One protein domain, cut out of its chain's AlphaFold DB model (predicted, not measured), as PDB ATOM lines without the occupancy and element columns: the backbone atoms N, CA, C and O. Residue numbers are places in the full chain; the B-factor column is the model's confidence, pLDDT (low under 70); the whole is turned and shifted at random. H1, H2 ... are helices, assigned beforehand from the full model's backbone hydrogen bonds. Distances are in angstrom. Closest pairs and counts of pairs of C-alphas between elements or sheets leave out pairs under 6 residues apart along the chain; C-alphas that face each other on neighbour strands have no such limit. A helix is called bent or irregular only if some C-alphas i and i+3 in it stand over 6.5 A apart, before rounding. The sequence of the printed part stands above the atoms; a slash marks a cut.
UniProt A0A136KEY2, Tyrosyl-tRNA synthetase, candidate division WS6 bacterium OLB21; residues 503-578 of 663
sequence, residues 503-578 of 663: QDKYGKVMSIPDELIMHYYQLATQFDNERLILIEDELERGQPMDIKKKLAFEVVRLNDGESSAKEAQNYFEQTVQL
ATOM      1  N   GLN A 503      33.989  18.119 -31.220       92.44
ATOM      2  CA  GLN A 503      33.163  17.459 -30.209       92.44
ATOM      3  C   GLN A 503      32.937  18.352 -28.980       92.44
ATOM      4  O   GLN A 503      31.815  18.432 -28.471       92.44
ATOM      5  N   ASP A 504      33.974  19.056 -28.513       91.19
ATOM      6  CA  ASP A 504      33.854  19.982 -27.386       91.19
ATOM      7  C   ASP A 504      32.991  21.188 -27.740       91.19
ATOM      8  O   ASP A 504      32.104  21.543 -26.959       91.19
ATOM      9  N   LYS A 505      33.198  21.798 -28.915       94.25
ATOM     10  CA  LYS A 505      32.351  22.895 -29.405       94.25
ATOM     11  C   LYS A 505      30.893  22.458 -29.446       94.25
ATOM     12  O   LYS A 505      30.052  23.117 -28.837       94.25
ATOM     13  N   TYR A 506      30.617  21.315 -30.076       94.81
ATOM     14  CA  TYR A 506      29.270  20.757 -30.167       94.81
ATOM     15  C   TYR A 506      28.657  20.565 -28.774       94.81
ATOM     16  O   TYR A 506      27.586  21.088 -28.473       94.81
ATOM     17  N   GLY A 507      29.369  19.880 -27.875       89.81
ATOM     18  CA  GLY A 507      28.897  19.606 -26.521       89.81
ATOM     19  C   GLY A 507      28.678  20.863 -25.671       89.81
ATOM     20  O   GLY A 507      27.757  20.887 -24.851       89.81
ATOM     21  N   LYS A 508      29.495  21.908 -25.846       90.56
ATOM     22  CA  LYS A 508      29.335  23.188 -25.140       90.56
ATOM     23  C   LYS A 508      28.156  23.998 -25.672       90.56
ATOM     24  O   LYS A 508      27.422  24.558 -24.857       90.56
ATOM     25  N   VAL A 509      27.924  24.004 -26.991       93.81
ATOM     26  CA  VAL A 509      26.707  24.585 -27.587       93.81
ATOM     27  C   VAL A 509      25.472  23.851 -27.075       93.81
ATOM     28  O   VAL A 509      24.532  24.489 -26.623       93.81
ATOM     29  N   MET A 510      25.497  22.520 -27.012       90.81
ATOM     30  CA  MET A 510      24.395  21.738 -26.433       90.81
ATOM     31  C   MET A 510      24.128  22.041 -24.948       90.81
ATOM     32  O   MET A 510      23.048  21.737 -24.446       90.81
ATOM     33  N   SER A 511      25.094  22.642 -24.249       88.38
ATOM     34  CA  SER A 511      24.999  22.986 -22.826       88.38
ATOM     35  C   SER A 511      24.526  24.422 -22.565       88.38
ATOM     36  O   SER A 511      24.430  24.806 -21.401       88.38
ATOM     37  N   ILE A 512      24.251  25.228 -23.600       89.31
ATOM     38  CA  ILE A 512      23.682  26.573 -23.407       89.31
ATOM     39  C   ILE A 512      22.218  26.472 -22.943       89.31
ATOM     40  O   ILE A 512      21.544  25.510 -23.322       89.31
ATOM     41  N   PRO A 513      21.702  27.425 -22.153       88.88
ATOM     42  CA  PRO A 513      20.280  27.498 -21.814       88.88
ATOM     43  C   PRO A 513      19.374  27.644 -23.047       88.88
ATOM     44  O   PRO A 513      19.799  28.180 -24.072       88.88
ATOM     45  N   ASP A 514      18.134  27.155 -22.961       90.62
ATOM     46  CA  ASP A 514      17.194  27.156 -24.094       90.62
ATOM     47  C   ASP A 514      16.824  28.583 -24.527       90.62
ATOM     48  O   ASP A 514      16.736  28.870 -25.720       90.62
ATOM     49  N   GLU A 515      16.726  29.505 -23.571       91.69
ATOM     50  CA  GLU A 515      16.471  30.927 -23.800       91.69
ATOM     51  C   GLU A 515      17.567  31.629 -24.625       91.69
ATOM     52  O   GLU A 515      17.324  32.692 -25.192       91.69
ATOM     53  N   LEU A 516      18.765  31.037 -24.738       94.00
ATOM     54  CA  LEU A 516      19.873  31.579 -25.531       94.00
ATOM     55  C   LEU A 516      19.998  30.949 -26.924       94.00
ATOM     56  O   LEU A 516      20.883  31.348 -27.681       94.00
ATOM     57  N   ILE A 517      19.140  29.990 -27.294       95.50
ATOM     58  CA  ILE A 517      19.219  29.311 -28.599       95.50
ATOM     59  C   ILE A 517      19.155  30.328 -29.744       95.50
ATOM     60  O   ILE A 517      20.041  30.340 -30.602       95.50
ATOM     61  N   MET A 518      18.158  31.221 -29.734       95.81
ATOM     62  CA  MET A 518      18.015  32.242 -30.780       95.81
ATOM     63  C   MET A 518      19.159  33.253 -30.772       95.81
ATOM     64  O   MET A 518      19.664  33.602 -31.838       95.81
ATOM     65  N   HIS A 519      19.634  33.648 -29.590       95.19
ATOM     66  CA  HIS A 519      20.785  34.545 -29.443       95.19
ATOM     67  C   HIS A 519      22.039  33.983 -30.127       95.19
ATOM     68  O   HIS A 519      22.769  34.686 -30.828       95.19
ATOM     69  N   TYR A 520      22.279  32.681 -29.970       95.69
ATOM     70  CA  TYR A 520      23.399  32.002 -30.613       95.69
ATOM     71  C   TYR A 520      23.173  31.780 -32.109       95.69
ATOM     72  O   TYR A 520      24.131  31.899 -32.870       95.69
ATOM     73  N   TYR A 521      21.948  31.512 -32.563       96.19
ATOM     74  CA  TYR A 521      21.664  31.478 -34.000       96.19
ATOM     75  C   TYR A 521      21.961  32.819 -34.662       96.19
ATOM     76  O   TYR A 521      22.675  32.862 -35.664       96.19
ATOM     77  N   GLN A 522      21.485  33.906 -34.063       94.69
ATOM     78  CA  GLN A 522      21.718  35.261 -34.546       94.69
ATOM     79  C   GLN A 522      23.212  35.589 -34.585       94.69
ATOM     80  O   GLN A 522      23.705  36.111 -35.572       94.69
ATOM     81  N   LEU A 523      23.994  35.273 -33.557       94.62
ATOM     82  CA  LEU A 523      25.362  35.804 -33.488       94.62
ATOM     83  C   LEU A 523      26.462  34.816 -33.893       94.62
ATOM     84  O   LEU A 523      27.509  35.245 -34.373       94.62
ATOM     85  N   ALA A 524      26.243  33.510 -33.749       93.38
ATOM     86  CA  ALA A 524      27.254  32.478 -33.997       93.38
ATOM     87  C   ALA A 524      27.039  31.680 -35.298       93.38
ATOM     88  O   ALA A 524      27.763  30.712 -35.537       93.38
ATOM     89  N   THR A 525      26.080  32.073 -36.147       93.06
ATOM     90  CA  THR A 525      25.835  31.456 -37.466       93.06
ATOM     91  C   THR A 525      25.759  32.499 -38.589       93.06
ATOM     92  O   THR A 525      25.708  33.705 -38.335       93.06
ATOM     93  N   GLN A 526      25.760  32.037 -39.843       90.12
ATOM     94  CA  GLN A 526      25.671  32.882 -41.046       90.12
ATOM     95  C   GLN A 526      24.263  32.897 -41.669       90.12
ATOM     96  O   GLN A 526      24.123  33.120 -42.868       90.12
ATOM     97  N   PHE A 527      23.222  32.603 -40.886       92.00
ATOM     98  CA  PHE A 527      21.849  32.656 -41.385       92.00
ATOM     99  C   PHE A 527      21.344  34.088 -41.531       92.00
ATOM    100  O   PHE A 527      21.634  34.950 -40.701       92.00
ATOM    101  N   ASP A 528      20.575  34.318 -42.593       89.56
ATOM    102  CA  ASP A 528      19.896  35.581 -42.851       89.56
ATOM    103  C   ASP A 528      18.627  35.733 -41.994       89.56
ATOM    104  O   ASP A 528      18.185  34.817 -41.298       89.56
ATOM    105  N   ASN A 529      18.033  36.925 -42.039       88.25
ATOM    106  CA  ASN A 529      16.846  37.236 -41.241       88.25
ATOM    107  C   ASN A 529      15.646  36.346 -41.602       88.25
ATOM    108  O   ASN A 529      14.885  35.976 -40.713       88.25
ATOM    109  N   GLU A 530      15.481  35.977 -42.875       90.12
ATOM    110  CA  GLU A 530      14.384  35.104 -43.311       90.12
ATOM    111  C   GLU A 530      14.515  33.714 -42.685       90.12
ATOM    112  O   GLU A 530      13.554  33.182 -42.126       90.12
ATOM    113  N   ARG A 531      15.723  33.141 -42.698       94.00
ATOM    114  CA  ARG A 531      15.981  31.846 -42.073       94.00
ATOM    115  C   ARG A 531      15.850  31.907 -40.554       94.00
ATOM    116  O   ARG A 531      15.349  30.948 -39.973       94.00
ATOM    117  N   LEU A 532      16.261  33.003 -39.917       94.38
ATOM    118  CA  LEU A 532      16.111  33.184 -38.471       94.38
ATOM    119  C   LEU A 532      14.641  33.215 -38.032       94.38
ATOM    120  O   LEU A 532      14.319  32.573 -37.037       94.38
ATOM    121  N   ILE A 533      13.753  33.860 -38.797       93.94
ATOM    122  CA  ILE A 533      12.301  33.856 -38.528       93.94
ATOM    123  C   ILE A 533      11.745  32.425 -38.570       93.94
ATOM    124  O   ILE A 533      10.958  32.030 -37.714       93.94
ATOM    125  N   LEU A 534      12.179  31.615 -39.543       94.88
ATOM    126  CA  LEU A 534      11.762  30.211 -39.623       94.88
ATOM    127  C   LEU A 534      12.281  29.386 -38.440       94.88
ATOM    128  O   LEU A 534      11.570  28.522 -37.943       94.88
ATOM    129  N   ILE A 535      13.513  29.638 -37.993       94.56
ATOM    130  CA  ILE A 535      14.094  28.944 -36.835       94.56
ATOM    131  C   ILE A 535      13.357  29.324 -35.543       94.56
ATOM    132  O   ILE A 535      13.166  28.461 -34.690       94.56
ATOM    133  N   GLU A 536      12.922  30.575 -35.407       93.38
ATOM    134  CA  GLU A 536      12.116  31.029 -34.272       93.38
ATOM    135  C   GLU A 536      10.762  30.299 -34.223       93.38
ATOM    136  O   GLU A 536      10.414  29.725 -33.193       93.38
ATOM    137  N   ASP A 537      10.067  30.186 -35.359       92.75
ATOM    138  CA  ASP A 537       8.822  29.406 -35.470       92.75
ATOM    139  C   ASP A 537       9.046  27.899 -35.217       92.75
ATOM    140  O   ASP A 537       8.235  27.234 -34.565       92.75
ATOM    141  N   GLU A 538      10.175  27.347 -35.689       92.88
ATOM    142  CA  GLU A 538      10.602  25.983 -35.352       92.88
ATOM    143  C   GLU A 538      10.796  25.837 -33.829       92.88
ATOM    144  O   GLU A 538      10.399  24.811 -33.279       92.88
ATOM    145  N   LEU A 539      11.363  26.836 -33.140       92.25
ATOM    146  CA  LEU A 539      11.635  26.811 -31.695       92.25
ATOM    147  C   LEU A 539      10.378  26.895 -30.840       92.25
ATOM    148  O   LEU A 539      10.297  26.201 -29.828       92.25
ATOM    149  N   GLU A 540       9.384  27.669 -31.264       89.56
ATOM    150  CA  GLU A 540       8.097  27.750 -30.572       89.56
ATOM    151  C   GLU A 540       7.286  26.448 -30.675       89.56
ATOM    152  O   GLU A 540       6.541  26.099 -29.756       89.56
ATOM    153  N   ARG A 541       7.417  25.720 -31.792       88.44
ATOM    154  CA  ARG A 541       6.611  24.519 -32.088       88.44
ATOM    155  C   ARG A 541       7.337  23.197 -31.836       88.44
ATOM    156  O   ARG A 541       6.689  22.156 -31.717       88.44
ATOM    157  N   GLY A 542       8.663  23.218 -31.840       83.50
ATOM    158  CA  GLY A 542       9.531  22.046 -31.797       83.50
ATOM    159  C   GLY A 542      10.098  21.745 -30.413       83.50
ATOM    160  O   GLY A 542       9.795  22.395 -29.418       83.50
ATOM    161  N   GLN A 543      10.952  20.722 -30.348       87.75
ATOM    162  CA  GLN A 543      11.715  20.410 -29.141       87.75
ATOM    163  C   GLN A 543      13.018  21.232 -29.130       87.75
ATOM    164  O   GLN A 543      13.822  21.078 -30.058       87.75
ATOM    165  N   PRO A 544      13.295  22.042 -28.086       89.88
ATOM    166  CA  PRO A 544      14.507  22.869 -28.006       89.88
ATOM    167  C   PRO A 544      15.807  22.085 -28.216       89.88
ATOM    168  O   PRO A 544      16.754  22.581 -28.823       89.88
ATOM    169  N   MET A 545      15.838  20.823 -27.777       89.88
ATOM    170  CA  MET A 545      16.971  19.915 -27.960       89.88
ATOM    171  C   MET A 545      17.333  19.705 -29.439       89.88
ATOM    172  O   MET A 545      18.507  19.800 -29.797       89.88
ATOM    173  N   ASP A 546      16.350  19.439 -30.301       91.31
ATOM    174  CA  ASP A 546      16.593  19.152 -31.722       91.31
ATOM    175  C   ASP A 546      17.087  20.391 -32.469       91.31
ATOM    176  O   ASP A 546      17.925  20.317 -33.369       91.31
ATOM    177  N   ILE A 547      16.613  21.558 -32.052       95.25
ATOM    178  CA  ILE A 547      17.009  22.842 -32.623       95.25
ATOM    179  C   ILE A 547      18.410  23.215 -32.147       95.25
ATOM    180  O   ILE A 547      19.254  23.628 -32.939       95.25
ATOM    181  N   LYS A 548      18.729  22.950 -30.880       94.62
ATOM    182  CA  LYS A 548      20.082  23.131 -30.351       94.62
ATOM    183  C   LYS A 548      21.101  22.208 -31.024       94.62
ATOM    184  O   LYS A 548      22.225  22.640 -31.259       94.62
ATOM    185  N   LYS A 549      20.717  20.987 -31.417       95.25
ATOM    186  CA  LYS A 549      21.576  20.116 -32.242       95.25
ATOM    187  C   LYS A 549      21.904  20.737 -33.593       95.25
ATOM    188  O   LYS A 549      23.060  20.701 -34.011       95.25
ATOM    189  N   LYS A 550      20.900  21.305 -34.271       96.81
ATOM    190  CA  LYS A 550      21.099  22.025 -35.536       96.81
ATOM    191  C   LYS A 550      22.029  23.225 -35.327       96.81
ATOM    192  O   LYS A 550      22.944  23.425 -36.115       96.81
ATOM    193  N   LEU A 551      21.857  23.981 -34.241       97.50
ATOM    194  CA  LEU A 551      22.751  25.086 -33.880       97.50
ATOM    195  C   LEU A 551      24.190  24.601 -33.647       97.50
ATOM    196  O   LEU A 551      25.128  25.171 -34.195       97.50
ATOM    197  N   ALA A 552      24.371  23.542 -32.856       97.06
ATOM    198  CA  ALA A 552      25.678  22.960 -32.568       97.06
ATOM    199  C   ALA A 552      26.371  22.470 -33.845       97.06
ATOM    200  O   ALA A 552      27.561  22.719 -34.032       97.06
ATOM    201  N   PHE A 553      25.612  21.847 -34.749       98.19
ATOM    202  CA  PHE A 553      26.092  21.456 -36.068       98.19
ATOM    203  C   PHE A 553      26.584  22.666 -36.868       98.19
ATOM    204  O   PHE A 553      27.711  22.652 -37.354       98.19
ATOM    205  N   GLU A 554      25.790  23.735 -36.962       97.44
ATOM    206  CA  GLU A 554      26.152  24.932 -37.729       97.44
ATOM    207  C   GLU A 554      27.368  25.666 -37.159       97.44
ATOM    208  O   GLU A 554      28.242  26.096 -37.914       97.44
ATOM    209  N   VAL A 555      27.476  25.755 -35.830       96.31
ATOM    210  CA  VAL A 555      28.649  26.341 -35.168       96.31
ATOM    211  C   VAL A 555      29.909  25.547 -35.510       96.31
ATOM    212  O   VAL A 555      30.916  26.139 -35.898       96.31
ATOM    213  N   VAL A 556      29.875  24.213 -35.414       97.50
ATOM    214  CA  VAL A 556      31.033  23.377 -35.776       97.50
ATOM    215  C   VAL A 556      31.318  23.458 -37.274       97.50
ATOM    216  O   VAL A 556      32.471  23.609 -37.662       97.50
ATOM    217  N   ARG A 557      30.287  23.446 -38.125       96.44
ATOM    218  CA  ARG A 557      30.435  23.550 -39.582       96.44
ATOM    219  C   ARG A 557      31.160  24.833 -39.978       96.44
ATOM    220  O   ARG A 557      32.053  24.783 -40.819       96.44
ATOM    221  N   LEU A 558      30.804  25.959 -39.360       92.88
ATOM    222  CA  LEU A 558      31.436  27.253 -39.611       92.88
ATOM    223  C   LEU A 558      32.915  27.282 -39.185       92.88
ATOM    224  O   LEU A 558      33.723  27.921 -39.852       92.88
ATOM    225  N   ASN A 559      33.268  26.609 -38.085       92.94
ATOM    226  CA  ASN A 559      34.613  26.676 -37.497       92.94
ATOM    227  C   ASN A 559      35.580  25.600 -38.028       92.94
ATOM    228  O   ASN A 559      36.790  25.839 -38.105       92.94
ATOM    229  N   ASP A 560      35.060  24.410 -38.341       94.44
ATOM    230  CA  ASP A 560      35.837  23.184 -38.572       94.44
ATOM    231  C   ASP A 560      35.382  22.393 -39.813       94.44
ATOM    232  O   ASP A 560      35.939  21.333 -40.108       94.44
ATOM    233  N   GLY A 561      34.387  22.891 -40.552       95.38
ATOM    234  CA  GLY A 561      33.880  22.276 -41.778       95.38
ATOM    235  C   GLY A 561      32.797  21.216 -41.559       95.38
ATOM    236  O   GLY A 561      32.530  20.743 -40.453       95.38
ATOM    237  N   GLU A 562      32.138  20.837 -42.654       96.44
ATOM    238  CA  GLU A 562      30.944  19.986 -42.617       96.44
ATOM    239  C   GLU A 562      31.221  18.544 -42.158       96.44
ATOM    240  O   GLU A 562      30.407  17.976 -41.432       96.44
ATOM    241  N   SER A 563      32.367  17.956 -42.528       97.19
ATOM    242  CA  SER A 563      32.738  16.599 -42.079       97.19
ATOM    243  C   SER A 563      32.861  16.538 -40.558       97.19
ATOM    244  O   SER A 563      32.193  15.733 -39.911       97.19
ATOM    245  N   SER A 564      33.623  17.472 -39.981       97.19
ATOM    246  CA  SER A 564      33.821  17.607 -38.537       97.19
ATOM    247  C   SER A 564      32.501  17.811 -37.789       97.19
ATOM    248  O   SER A 564      32.307  17.262 -36.706       97.19
ATOM    249  N   ALA A 565      31.564  18.568 -38.373       97.25
ATOM    250  CA  ALA A 565      30.239  18.788 -37.798       97.25
ATOM    251  C   ALA A 565      29.395  17.504 -37.751       97.25
ATOM    252  O   ALA A 565      28.780  17.215 -36.723       97.25
ATOM    253  N   LYS A 566      29.406  16.704 -38.828       97.06
ATOM    254  CA  LYS A 566      28.717  15.401 -38.887       97.06
ATOM    255  C   LYS A 566      29.306  14.411 -37.883       97.06
ATOM    256  O   LYS A 566      28.565  13.739 -37.172       97.06
ATOM    257  N   GLU A 567      30.632  14.344 -37.791       95.06
ATOM    258  CA  GLU A 567      31.328  13.489 -36.826       95.06
ATOM    259  C   GLU A 567      31.014  13.886 -35.379       95.06
ATOM    260  O   GLU A 567      30.688  13.025 -34.560       95.06
ATOM    261  N   ALA A 568      31.042  15.185 -35.064       93.81
ATOM    262  CA  ALA A 568      30.711  15.689 -33.734       93.81
ATOM    263  C   ALA A 568      29.243  15.427 -33.353       93.81
ATOM    264  O   ALA A 568      28.969  15.048 -32.211       93.81
ATOM    265  N   GLN A 569      28.313  15.569 -34.303       94.81
ATOM    266  CA  GLN A 569      26.908  15.217 -34.104       94.81
ATOM    267  C   GLN A 569      26.745  13.724 -33.796       94.81
ATOM    268  O   GLN A 569      26.154  13.379 -32.774       94.81
ATOM    269  N   ASN A 570      27.310  12.845 -34.631       90.94
ATOM    270  CA  ASN A 570      27.246  11.396 -34.426       90.94
ATOM    271  C   ASN A 570      27.843  10.999 -33.070       90.94
ATOM    272  O   ASN A 570      27.250  10.212 -32.331       90.94
ATOM    273  N   TYR A 571      28.990  11.585 -32.715       85.12
ATOM    274  CA  TYR A 571      29.631  11.374 -31.422       85.12
ATOM    275  C   TYR A 571      28.704  11.766 -30.268       85.12
ATOM    276  O   TYR A 571      28.531  10.990 -29.327       85.12
ATOM    277  N   PHE A 572      28.069  12.941 -30.330       86.00
ATOM    278  CA  PHE A 572      27.146  13.406 -29.294       86.00
ATOM    279  C   PHE A 572      25.915  12.496 -29.160       86.00
ATOM    280  O   PHE A 572      25.512  12.154 -28.047       86.00
ATOM    281  N   GLU A 573      25.331  12.070 -30.278       83.94
ATOM    282  CA  GLU A 573      24.160  11.189 -30.289       83.94
ATOM    283  C   GLU A 573      24.482   9.814 -29.687       83.94
ATOM    284  O   GLU A 573      23.730   9.318 -28.847       83.94
ATOM    285  N   GLN A 574      25.641   9.242 -30.018       75.50
ATOM    286  CA  GLN A 574      26.077   7.951 -29.483       75.50
ATOM    287  C   GLN A 574      26.454   8.016 -27.996       75.50
ATOM    288  O   GLN A 574      26.052   7.148 -27.222       75.50
ATOM    289  N   THR A 575      27.200   9.043 -27.581       66.44
ATOM    290  CA  THR A 575      27.827   9.089 -26.244       66.44
ATOM    291  C   THR A 575      26.984   9.797 -25.186       66.44
ATOM    292  O   THR A 575      27.050   9.444 -24.009       66.44
ATOM    293  N   VAL A 576      26.194  10.806 -25.571       63.91
ATOM    294  CA  VAL A 576      25.449  11.657 -24.628       63.91
ATOM    295  C   VAL A 576      23.953  11.359 -24.652       63.91
ATOM    296  O   VAL A 576      23.339  11.348 -23.586       63.91
ATOM    297  N   GLN A 577      23.358  11.108 -25.823       59.50
ATOM    298  CA  GLN A 577      21.914  10.848 -25.917       59.50
ATOM    299  C   GLN A 577      21.538   9.384 -25.723       59.50
ATOM    300  O   GLN A 577      20.573   9.098 -25.023       59.50
ATOM    301  N   LEU A 578      22.290   8.463 -26.324       51.03
ATOM    302  CA  LEU A 578      21.986   7.033 -26.248       51.03
ATOM    303  C   LEU A 578      22.570   6.349 -25.004       51.03
ATOM    304  O   LEU A 578      22.321   5.167 -24.795       51.03
TER     305      LEU A 578
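AT A GLANCE: This is residues 503 to 578 of the 663 residues of the protein "Tyrosyl-tRNA synthetase" of candidate division WS6 bacterium OLB21 (UniProt A0A136KEY2). One long helix, H4, runs through the middle, with H5 folded back on one side of it and the hairpin of H2 and H3 on the other. The short H1 packs crosswise on H4 and H5, and H1 and H2 together cover one side of the zigzag made by H3, H4 and H5. The printed part has 76 residues with five named helices, H1 to H5 in chain order, and no named strand; the class is all helix. It is compact, with a radius of gyration of the C-alphas of 11.8 A, and spans 31 by 24 by 15 A.

HOW THE PARTS SIT: H4, residues 544 to 560, is the hub and touches the four other helices. It touches H5, residues 562 to 577, closest at the C-alphas of Val 556 and Ala 565, 5.1 A apart; this helical hairpin runs opposite ways at a steep tilt of 38 degrees, only just past shallow, and H5 touches H4 with residues 562 to 569 alone. H1, residues 503 to 509, touches H4 at a steep tilt of 51 degrees, opposite ways, closest at the C-alphas of Tyr 506 and Ala 552, 4.8 A apart. H1 also touches H5, about perpendicular at 75 degrees, closest at the C-alphas of Gln 503 and Ala 568, 4.6 A apart. H2, residues 514 to 524, touches H4 at a shallow tilt of 26 degrees, the same way, closest at the C-alphas of Asp 514 and Pro 544, 6.4 A apart. H3, residues 529 to 541, forms a helical hairpin with H2, opposite ways at a shallow tilt of 15 degrees, closest at the C-alphas of Met 518 and Glu 536, 7.0 A apart. H3 and H4, also a helical hairpin, only just touch, with 3 pairs of C-alphas within 8 A; the closest are those of Leu 539 and Ile 547, 6.7 A apart. H2, H3 and H4 make an up and down bundle, each running against the one before it in the chain. H1 and H2 are apart, as are H1 and H3, H2 and H5, and H3 and H5. Each O i to N i+4 pair is within hydrogen-bond range in H1, H3 and H4, against 5 of 7 in H2 and 11 of 12 in H5.

IN THESE COORDINATES: H4 is 23.8 A from first to last C-alpha, beginning at C-alpha 544 (14.507, 22.869, -28.006). H5 measures 21.1 A and ends at C-alpha 577 (21.914, 10.848, -25.917). H3 measures 18.7 A and H2 15.1 A; H2 is irregular, with C-alphas 515 and 518 7.3 A apart. H1 measures 10.0 A from C-alpha 503 (33.163, 17.459, -30.209).

THE WHOLE: The two C-alphas farthest apart, those of Asn 529 and Leu 578, are 34.1 A from each other. The printed part has no cut, and its four links are tight. Mean pLDDT of the printed part is 91.0; residues 575 to 578 are under 70.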